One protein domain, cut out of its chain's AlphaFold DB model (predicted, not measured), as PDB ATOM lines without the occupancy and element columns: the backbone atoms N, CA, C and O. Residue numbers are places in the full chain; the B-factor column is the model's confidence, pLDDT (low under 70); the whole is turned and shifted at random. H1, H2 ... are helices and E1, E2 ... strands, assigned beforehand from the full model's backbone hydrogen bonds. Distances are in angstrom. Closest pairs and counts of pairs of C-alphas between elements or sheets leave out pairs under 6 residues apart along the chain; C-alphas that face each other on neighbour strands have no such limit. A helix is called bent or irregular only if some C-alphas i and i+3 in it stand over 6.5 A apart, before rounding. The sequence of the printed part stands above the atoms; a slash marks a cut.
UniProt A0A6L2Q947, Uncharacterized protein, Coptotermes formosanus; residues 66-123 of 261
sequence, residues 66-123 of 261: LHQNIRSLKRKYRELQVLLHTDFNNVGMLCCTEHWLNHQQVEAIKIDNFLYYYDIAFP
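This is residues 66 to 123 of the 261 residues of an uncharacterized protein of Coptotermes formosanus (UniProt A0A6L2Q947). Two short parallel strands, E1 and E2, lie side by side, and the longest helix, H1, folds back between them in the chain over one face of the pair, on E1's side. Two short helices lie beyond E2, H2 towards the end at which the strands finish and H3 towards the end at which they begin, and no helix touches another. The printed part has 58 residues, with three named helices and two named strands in the order E1, H1, E2, H2, H3; the sheet order is E1, E2, all parallel, and the class is mixed, helices and strands. The whole is compact, with a radius of gyration of the C-alphas of 11.3 A, and rounded, with spans of 26 by 25 by 17 A.

E1 is residues 66 to 69, 10.2 A from first to last C-alpha, and its C-alpha 66 is at (109.474, 148.638, 129.304). H1 is residues 73 to 86 and measures 18.2 A. It is irregular: C-alphas 75 and 78 are 7.8 A apart, where about 5 A is found in a regular helix. E2 is residues 93 to 97, 13.3 A long, and begins with C-alpha 93 at (115.095, 146.270, 129.906). H2 is residues 103 to 108, 8.9 A long. H3 is residues 114 to 121, 10.3 A long, and ends with C-alpha 121 at (123.234, 141.800, 131.339).

E1 and E2 are parallel neighbours, with 11 degrees between their N-to-C directions. C-alphas 67 and 95 face each other at 4.5 A. N 66 and O 93 are within hydrogen-bond range at 2.8 A, and so are N 97 and O 68 at 3.1 A. E1, H1 and E2 form a strand-helix-strand unit, two parallel neighbour strands with a helix between them in the chain, and its crossover is right-handed. E2 and H3 are near each other, with no pair of C-alphas within 8 A but 5 pairs within 10 A. H1 is apart from H2 and from H3, and H2 and H3 are apart from each other. E1 is apart from H2 and from H3. Every O i to N i+4 pair is within hydrogen-bond range in H2 and H3, and 8 of 10 are in H1.

The two C-alphas farthest apart are those of Arg 75 and Pro 123, at 30.1 A. The printed part has no cut. The links E1 to H1, E2 to H2 and H2 to H3 are tight, the link H1 to E2 is short, and none is long. The mean pLDDT of the printed part is 85.2; residues 113, 117 and 121 are under 70, and the mean of H3 is 71.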
ATOM      1  N   LEU A  66     110.346 147.939 130.244       90.19
ATOM      2  CA  LEU A  66     109.474 148.638 129.304       90.19
ATOM      3  C   LEU A  66     109.163 147.730 128.116       90.19
ATOM      4  O   LEU A  66     110.038 147.438 127.304       90.19
ATOM      5  N   HIS A  67     107.907 147.316 127.966       92.38
ATOM      6  CA  HIS A  67     107.453 146.606 126.774       92.38
ATOM      7  C   HIS A  67     106.612 147.519 125.880       92.38
ATOM      8  O   HIS A  67     105.567 148.014 126.297       92.38
ATOM      9  N   GLN A  68     107.019 147.677 124.619       90.94
ATOM     10  CA  GLN A  68     106.309 148.492 123.642       90.94
ATOM     11  C   GLN A  68     106.047 147.712 122.353       90.94
ATOM     12  O   GLN A  68     106.962 147.283 121.647       90.94
ATOM     13  N   ASN A  69     104.773 147.609 121.980       93.44
ATOM     14  CA  ASN A  69     104.402 147.236 120.621       93.44
ATOM     15  C   ASN A  69     104.632 148.448 119.709       93.44
ATOM     16  O   ASN A  69     103.936 149.466 119.822       93.44
ATOM     17  N   ILE A  70     105.648 148.372 118.848       91.12
ATOM     18  CA  ILE A  70     106.144 149.550 118.137       91.12
ATOM     19  C   ILE A  70     105.569 149.694 116.725       91.12
ATOM     20  O   ILE A  70     105.550 150.810 116.205       91.12
ATOM     21  N   ARG A  71     104.996 148.627 116.145       89.19
ATOM     22  CA  ARG A  71     104.370 148.611 114.806       89.19
ATOM     23  C   ARG A  71     105.223 149.324 113.746       89.19
ATOM     24  O   ARG A  71     104.817 150.357 113.210       89.19
ATOM     25  N   SER A  72     106.400 148.760 113.465       92.75
ATOM     26  CA  SER A  72     107.512 149.304 112.662       92.75
ATOM     27  C   SER A  72     108.520 150.157 113.438       92.75
ATOM     28  O   SER A  72     108.386 151.377 113.568       92.75
ATOM     29  N   LEU A  73     109.618 149.516 113.853       91.62
ATOM     30  CA  LEU A  73     110.740 150.196 114.504       91.62
ATOM     31  C   LEU A  73     111.410 151.188 113.546       91.62
ATOM     32  O   LEU A  73     111.767 152.287 113.951       91.62
ATOM     33  N   LYS A  74     111.481 150.861 112.248       91.12
ATOM     34  CA  LYS A  74     112.061 151.738 111.218       91.12
ATOM     35  C   LYS A  74     111.428 153.132 111.202       91.12
ATOM     36  O   LYS A  74     112.131 154.121 111.034       91.12
ATOM     37  N   ARG A  75     110.103 153.212 111.359       90.56
ATOM     38  CA  ARG A  75     109.371 154.486 111.314       90.56
ATOM     39  C   ARG A  75     109.464 155.258 112.628       90.56
ATOM     40  O   ARG A  75     109.519 156.480 112.596       90.56
ATOM     41  N   LYS A  76     109.483 154.545 113.755       91.75
ATOM     42  CA  LYS A  76     109.443 155.134 115.102       91.75
ATOM     43  C   LYS A  76     110.799 155.215 115.789       91.75
ATOM     44  O   LYS A  76     110.867 155.573 116.955       91.75
ATOM     45  N   TYR A  77     111.877 154.903 115.080       90.38
ATOM     46  CA  TYR A  77     113.217 154.851 115.649       90.38
ATOM     47  C   TYR A  77     113.605 156.148 116.370       90.38
ATOM     48  O   TYR A  77     114.039 156.109 117.514       90.38
ATOM     49  N   ARG A  78     113.371 157.306 115.735       88.25
ATOM     50  CA  ARG A  78     113.670 158.615 116.338       88.25
ATOM     51  C   ARG A  78     112.808 158.909 117.568       88.25
ATOM     52  O   ARG A  78     113.327 159.402 118.557       88.25
ATOM     53  N   GLU A  79     111.515 158.594 117.509       90.19
ATOM     54  CA  GLU A  79     110.589 158.774 118.639       90.19
ATOM     55  C   GLU A  79     111.013 157.907 119.827       90.19
ATOM     56  O   GLU A  79     111.071 158.389 120.953       90.19
ATOM     57  N   LEU A  80     111.383 156.651 119.558       89.50
ATOM     58  CA  LEU A  80     111.900 155.730 120.562       89.50
ATOM     59  C   LEU A  80     113.212 156.240 121.163       89.50
ATOM     60  O   LEU A  80     113.360 156.206 122.376       89.50
ATOM     61  N   GLN A  81     114.144 156.734 120.343       87.62
ATOM     62  CA  GLN A  81     115.391 157.307 120.848       87.62
ATOM     63  C   GLN A  81     115.125 158.485 121.786       87.62
ATOM     64  O   GLN A  81     115.690 158.507 122.872       87.62
ATOM     65  N   VAL A  82     114.260 159.432 121.408       88.31
ATOM     66  CA  VAL A  82     113.915 160.571 122.276       88.31
ATOM     67  C   VAL A  82     113.325 160.072 123.593       88.31
ATOM     68  O   VAL A  82     113.810 160.446 124.652       88.31
ATOM     69  N   LEU A  83     112.356 159.160 123.520       87.56
ATOM     70  CA  LEU A  83     111.676 158.592 124.680       87.56
ATOM     71  C   LEU A  83     112.647 157.880 125.641       87.56
ATOM     72  O   LEU A  83     112.577 158.086 126.849       87.56
ATOM     73  N   LEU A  84     113.601 157.106 125.115       87.12
ATOM     74  CA  LEU A  84     114.639 156.447 125.919       87.12
ATOM     75  C   LEU A  84     115.616 157.438 126.569       87.12
ATOM     76  O   LEU A  84     116.115 157.166 127.656       87.12
ATOM     77  N   HIS A  85     115.886 158.580 125.932       86.44
ATOM     78  CA  HIS A  85     116.786 159.596 126.484       86.44
ATOM     79  C   HIS A  85     116.101 160.539 127.482       86.44
ATOM     80  O   HIS A  85     116.787 161.077 128.351       86.44
ATOM     81  N   THR A  86     114.787 160.763 127.371       86.75
ATOM     82  CA  THR A  86     114.058 161.698 128.242       86.75
ATOM     83  C   THR A  86     113.365 160.992 129.399       86.75
ATOM     84  O   THR A  86     113.703 161.225 130.556       86.75
ATOM     85  N   ASP A  87     112.412 160.118 129.088       86.38
ATOM     86  CA  ASP A  87     111.408 159.654 130.052       86.38
ATOM     87  C   ASP A  87     111.814 158.318 130.686       86.38
ATOM     88  O   ASP A  87     111.320 157.942 131.746       86.38
ATOM     89  N   PHE A  88     112.729 157.599 130.029       86.00
ATOM     90  CA  PHE A  88     113.080 156.218 130.344       86.00
ATOM     91  C   PHE A  88     114.593 155.998 130.436       86.00
ATOM     92  O   PHE A  88     115.086 154.911 130.133       86.00
ATOM     93  N   ASN A  89     115.336 157.009 130.896       82.50
ATOM     94  CA  ASN A  89     116.793 156.931 131.061       82.50
ATOM     95  C   ASN A  89     117.256 155.848 132.061       82.50
ATOM     96  O   ASN A  89     118.426 155.472 132.040       82.50
ATOM     97  N   ASN A  90     116.343 155.330 132.890       83.56
ATOM     98  CA  ASN A  90     116.602 154.306 133.906       83.56
ATOM     99  C   ASN A  90     115.961 152.940 133.598       83.56
ATOM    100  O   ASN A  90     115.989 152.050 134.443       83.56
ATOM    101  N   VAL A  91     115.369 152.747 132.413       86.62
ATOM    102  CA  VAL A  91     114.789 151.444 132.057       86.62
ATOM    103  C   VAL A  91     115.900 150.406 131.913       86.62
ATOM    104  O   VAL A  91     116.770 150.527 131.052       86.62
ATOM    105  N   GLY A  92     115.840 149.358 132.735       83.75
ATOM    106  CA  GLY A  92     116.809 148.262 132.715       83.75
ATOM    107  C   GLY A  92     116.624 147.313 131.530       83.75
ATOM    108  O   GLY A  92     117.599 146.760 131.025       83.75
ATOM    109  N   MET A  93     115.389 147.130 131.053       86.50
ATOM    110  CA  MET A  93     115.095 146.270 129.906       86.50
ATOM    111  C   MET A  93     114.025 146.869 128.992       86.50
ATOM    112  O   MET A  93     112.917 147.166 129.428       86.50
ATOM    113  N   LEU A  94     114.329 146.971 127.696       88.31
ATOM    114  CA  LEU A  94     113.381 147.357 126.650       88.31
ATOM    115  C   LEU A  94     112.986 146.135 125.811       88.31
ATOM    116  O   LEU A  94     113.832 145.503 125.181       88.31
ATOM    117  N   CYS A  95     111.693 145.837 125.743       91.38
ATOM    118  CA  CYS A  95     111.134 144.781 124.906       91.38
ATOM    119  C   CYS A  95     110.282 145.392 123.789       91.38
ATOM    120  O   CYS A  95     109.275 146.048 124.050       91.38
ATOM    121  N   CYS A  96     110.645 145.149 122.529       90.94
ATOM    122  CA  CYS A  96     109.869 145.615 121.380       90.94
ATOM    123  C   CYS A  96     109.182 144.453 120.661       90.94
ATOM    124  O   CYS A  96     109.834 143.502 120.236       90.94
ATOM    125  N   THR A  97     107.874 144.572 120.441       91.81
ATOM    126  CA  THR A  97     107.103 143.668 119.574       91.81
ATOM    127  C   THR A  97     106.698 144.368 118.278       91.81
ATOM    128  O   THR A  97     106.675 145.600 118.194       91.81
ATOM    129  N   GLU A  98     106.429 143.582 117.229       93.50
ATOM    130  CA  GLU A  98     106.033 144.082 115.901       93.50
ATOM    131  C   GLU A  98     107.021 145.111 115.299       93.50
ATOM    132  O   GLU A  98     106.633 146.105 114.682       93.50
ATOM    133  N   HIS A  99     108.330 144.888 115.470       91.56
ATOM    134  CA  HIS A  99     109.357 145.786 114.925       91.56
ATOM    135  C   HIS A  99     109.438 145.752 113.385       91.56
ATOM    136  O   HIS A  99     109.848 146.747 112.783       91.56
ATOM    137  N   TRP A 100     109.007 144.649 112.755       92.38
ATOM    138  CA  TRP A 100     108.947 144.415 111.296       92.38
ATOM    139  C   TRP A 100     110.283 144.577 110.554       92.38
ATOM    140  O   TRP A 100     110.311 144.893 109.367       92.38
ATOM    141  N   LEU A 101     111.395 144.372 111.254       90.06
ATOM    142  CA  LEU A 101     112.729 144.386 110.657       90.06
ATOM    143  C   LEU A 101     113.157 142.964 110.337       90.06
ATOM    144  O   LEU A 101     112.856 142.039 111.092       90.06
ATOM    145  N   ASN A 102     113.893 142.802 109.244       90.50
ATOM    146  CA  ASN A 102     114.611 141.559 108.990       90.50
ATOM    147  C   ASN A 102     115.905 141.494 109.827       90.50
ATOM    148  O   ASN A 102     116.307 142.474 110.450       90.50
ATOM    149  N   HIS A 103     116.566 140.337 109.822       85.56
ATOM    150  CA  HIS A 103     117.767 140.093 110.626       85.56
ATOM    151  C   HIS A 103     118.889 141.120 110.376       85.56
ATOM    152  O   HIS A 103     119.394 141.707 111.325       85.56
ATOM    153  N   GLN A 104     119.188 141.426 109.108       88.50
ATOM    154  CA  GLN A 104     120.222 142.402 108.731       88.50
ATOM    155  C   GLN A 104     119.895 143.819 109.224       88.50
ATOM    156  O   GLN A 104     120.769 144.574 109.636       88.50
ATOM    157  N   GLN A 105     118.618 144.201 109.188       87.75
ATOM    158  CA  GLN A 105     118.166 145.506 109.660       87.75
ATOM    159  C   GLN A 105     118.203 145.623 111.183       87.75
ATOM    160  O   GLN A 105     118.436 146.719 111.683       87.75
ATOM    161  N   VAL A 106     117.967 144.530 111.915       86.00
ATOM    162  CA  VAL A 106     118.117 144.512 113.377       86.00
ATOM    163  C   VAL A 106     119.574 144.770 113.755       86.00
ATOM    164  O   VAL A 106     119.825 145.615 114.604       86.00
ATOM    165  N   GLU A 107     120.524 144.125 113.075       84.62
ATOM    166  CA  GLU A 107     121.963 144.328 113.305       84.62
ATOM    167  C   GLU A 107     122.434 145.748 112.956       84.62
ATOM    168  O   GLU A 107     123.340 146.287 113.591       84.62
ATOM    169  N   ALA A 108     121.811 146.376 111.957       87.56
ATOM    170  CA  ALA A 108     122.150 147.733 111.539       87.56
ATOM    171  C   ALA A 108     121.635 148.820 112.501       87.56
ATOM    172  O   ALA A 108     122.123 149.953 112.464       87.56
ATOM    173  N   ILE A 109     120.642 148.513 113.342       86.38
ATOM    174  CA  ILE A 109     120.091 149.478 114.290       86.38
ATOM    175  C   ILE A 109     120.983 149.561 115.525       86.38
ATOM    176  O   ILE A 109     121.123 148.609 116.287       86.38
ATOM    177  N   LYS A 110     121.531 150.754 115.757       81.94
ATOM    178  CA  LYS A 110     122.329 151.076 116.939       81.94
ATOM    179  C   LYS A 110     121.534 151.972 117.873       81.94
ATOM    180  O   LYS A 110     121.604 153.188 117.763       81.94
ATOM    181  N   ILE A 111     120.772 151.372 118.783       82.50
ATOM    182  CA  ILE A 111     120.224 152.128 119.911       82.50
ATOM    183  C   ILE A 111     121.387 152.356 120.876       82.50
ATOM    184  O   ILE A 111     121.887 151.404 121.480       82.50
ATOM    185  N   ASP A 112     121.846 153.602 120.961       74.44
ATOM    186  CA  ASP A 112     122.926 153.996 121.863       74.44
ATOM    187  C   ASP A 112     122.630 153.509 123.293       74.44
ATOM    188  O   ASP A 112     121.480 153.484 123.732       74.44
ATOM    189  N   ASN A 113     123.668 153.053 123.996       69.81
ATOM    190  CA  ASN A 113     123.625 152.430 125.330       69.81
ATOM    191  C   ASN A 113     122.927 151.061 125.438       69.81
ATOM    192  O   ASN A 113     123.220 150.327 126.381       69.81
ATOM    193  N   PHE A 114     122.079 150.649 124.488       71.38
ATOM    194  CA  PHE A 114     121.422 149.338 124.565       71.38
ATOM    195  C   PHE A 114     122.431 148.191 124.473       71.38
ATOM    196  O   PHE A 114     122.388 147.282 125.293       71.38
ATOM    197  N   LEU A 115     123.365 148.251 123.514       71.19
ATOM    198  CA  LEU A 115     124.401 147.219 123.366       71.19
ATOM    199  C   LEU A 115     125.292 147.127 124.610       71.19
ATOM    200  O   LEU A 115     125.607 146.031 125.050       71.19
ATOM    201  N   TYR A 116     125.608 148.268 125.229       73.94
ATOM    202  CA  TYR A 116     126.391 148.306 126.463       73.94
ATOM    203  C   TYR A 116     125.692 147.559 127.610       73.94
ATOM    204  O   TYR A 116     126.287 146.678 128.227       73.94
ATOM    205  N   TYR A 117     124.413 147.854 127.872       66.00
ATOM    206  CA  TYR A 117     123.658 147.144 128.909       66.00
ATOM    207  C   TYR A 117     123.343 145.696 128.527       66.00
ATOM    208  O   TYR A 117     123.332 144.836 129.403       66.00
ATOM    209  N   TYR A 118     123.131 145.403 127.242       70.94
ATOM    210  CA  TYR A 118     122.944 144.043 126.743       70.94
ATOM    211  C   TYR A 118     124.179 143.180 127.011       70.94
ATOM    212  O   TYR A 118     124.038 142.095 127.562       70.94
ATOM    213  N   ASP A 119     125.378 143.676 126.706       75.69
ATOM    214  CA  ASP A 119     126.625 142.938 126.925       75.69
ATOM    215  C   ASP A 119     126.916 142.729 128.422       75.69
ATOM    216  O   ASP A 119     127.459 141.695 128.813       75.69
ATOM    217  N   ILE A 120     126.510 143.677 129.278       72.19
ATOM    218  CA  ILE A 120     126.614 143.551 130.742       72.19
ATOM    219  C   ILE A 120     125.581 142.567 131.305       72.19
ATOM    220  O   ILE A 120     125.908 141.774 132.189       72.19
ATOM    221  N   ALA A 121     124.333 142.624 130.834       69.31
ATOM    222  CA  ALA A 121     123.234 141.800 131.339       69.31
ATOM    223  C   ALA A 121     123.263 140.367 130.783       69.31
ATOM    224  O   ALA A 121     122.876 139.424 131.474       69.31
ATOM    225  N   PHE A 122     123.747 140.196 129.552       74.44
ATOM    226  CA  PHE A 122     123.849 138.927 128.833       74.44
ATOM    227  C   PHE A 122     125.298 138.671 128.392       74.44
ATOM    228  O   PHE A 122     125.559 138.523 127.195       74.44
ATOM    229  N   PRO A 123     126.256 138.592 129.336       79.50
ATOM    230  CA  PRO A 123     127.645 138.350 128.990       79.50
ATOM    231  C   PRO A 123     127.757 137.049 128.197       79.50
ATOM    232  O   PRO A 123     127.122 136.040 128.526       79.50
TER     233      PRO A 123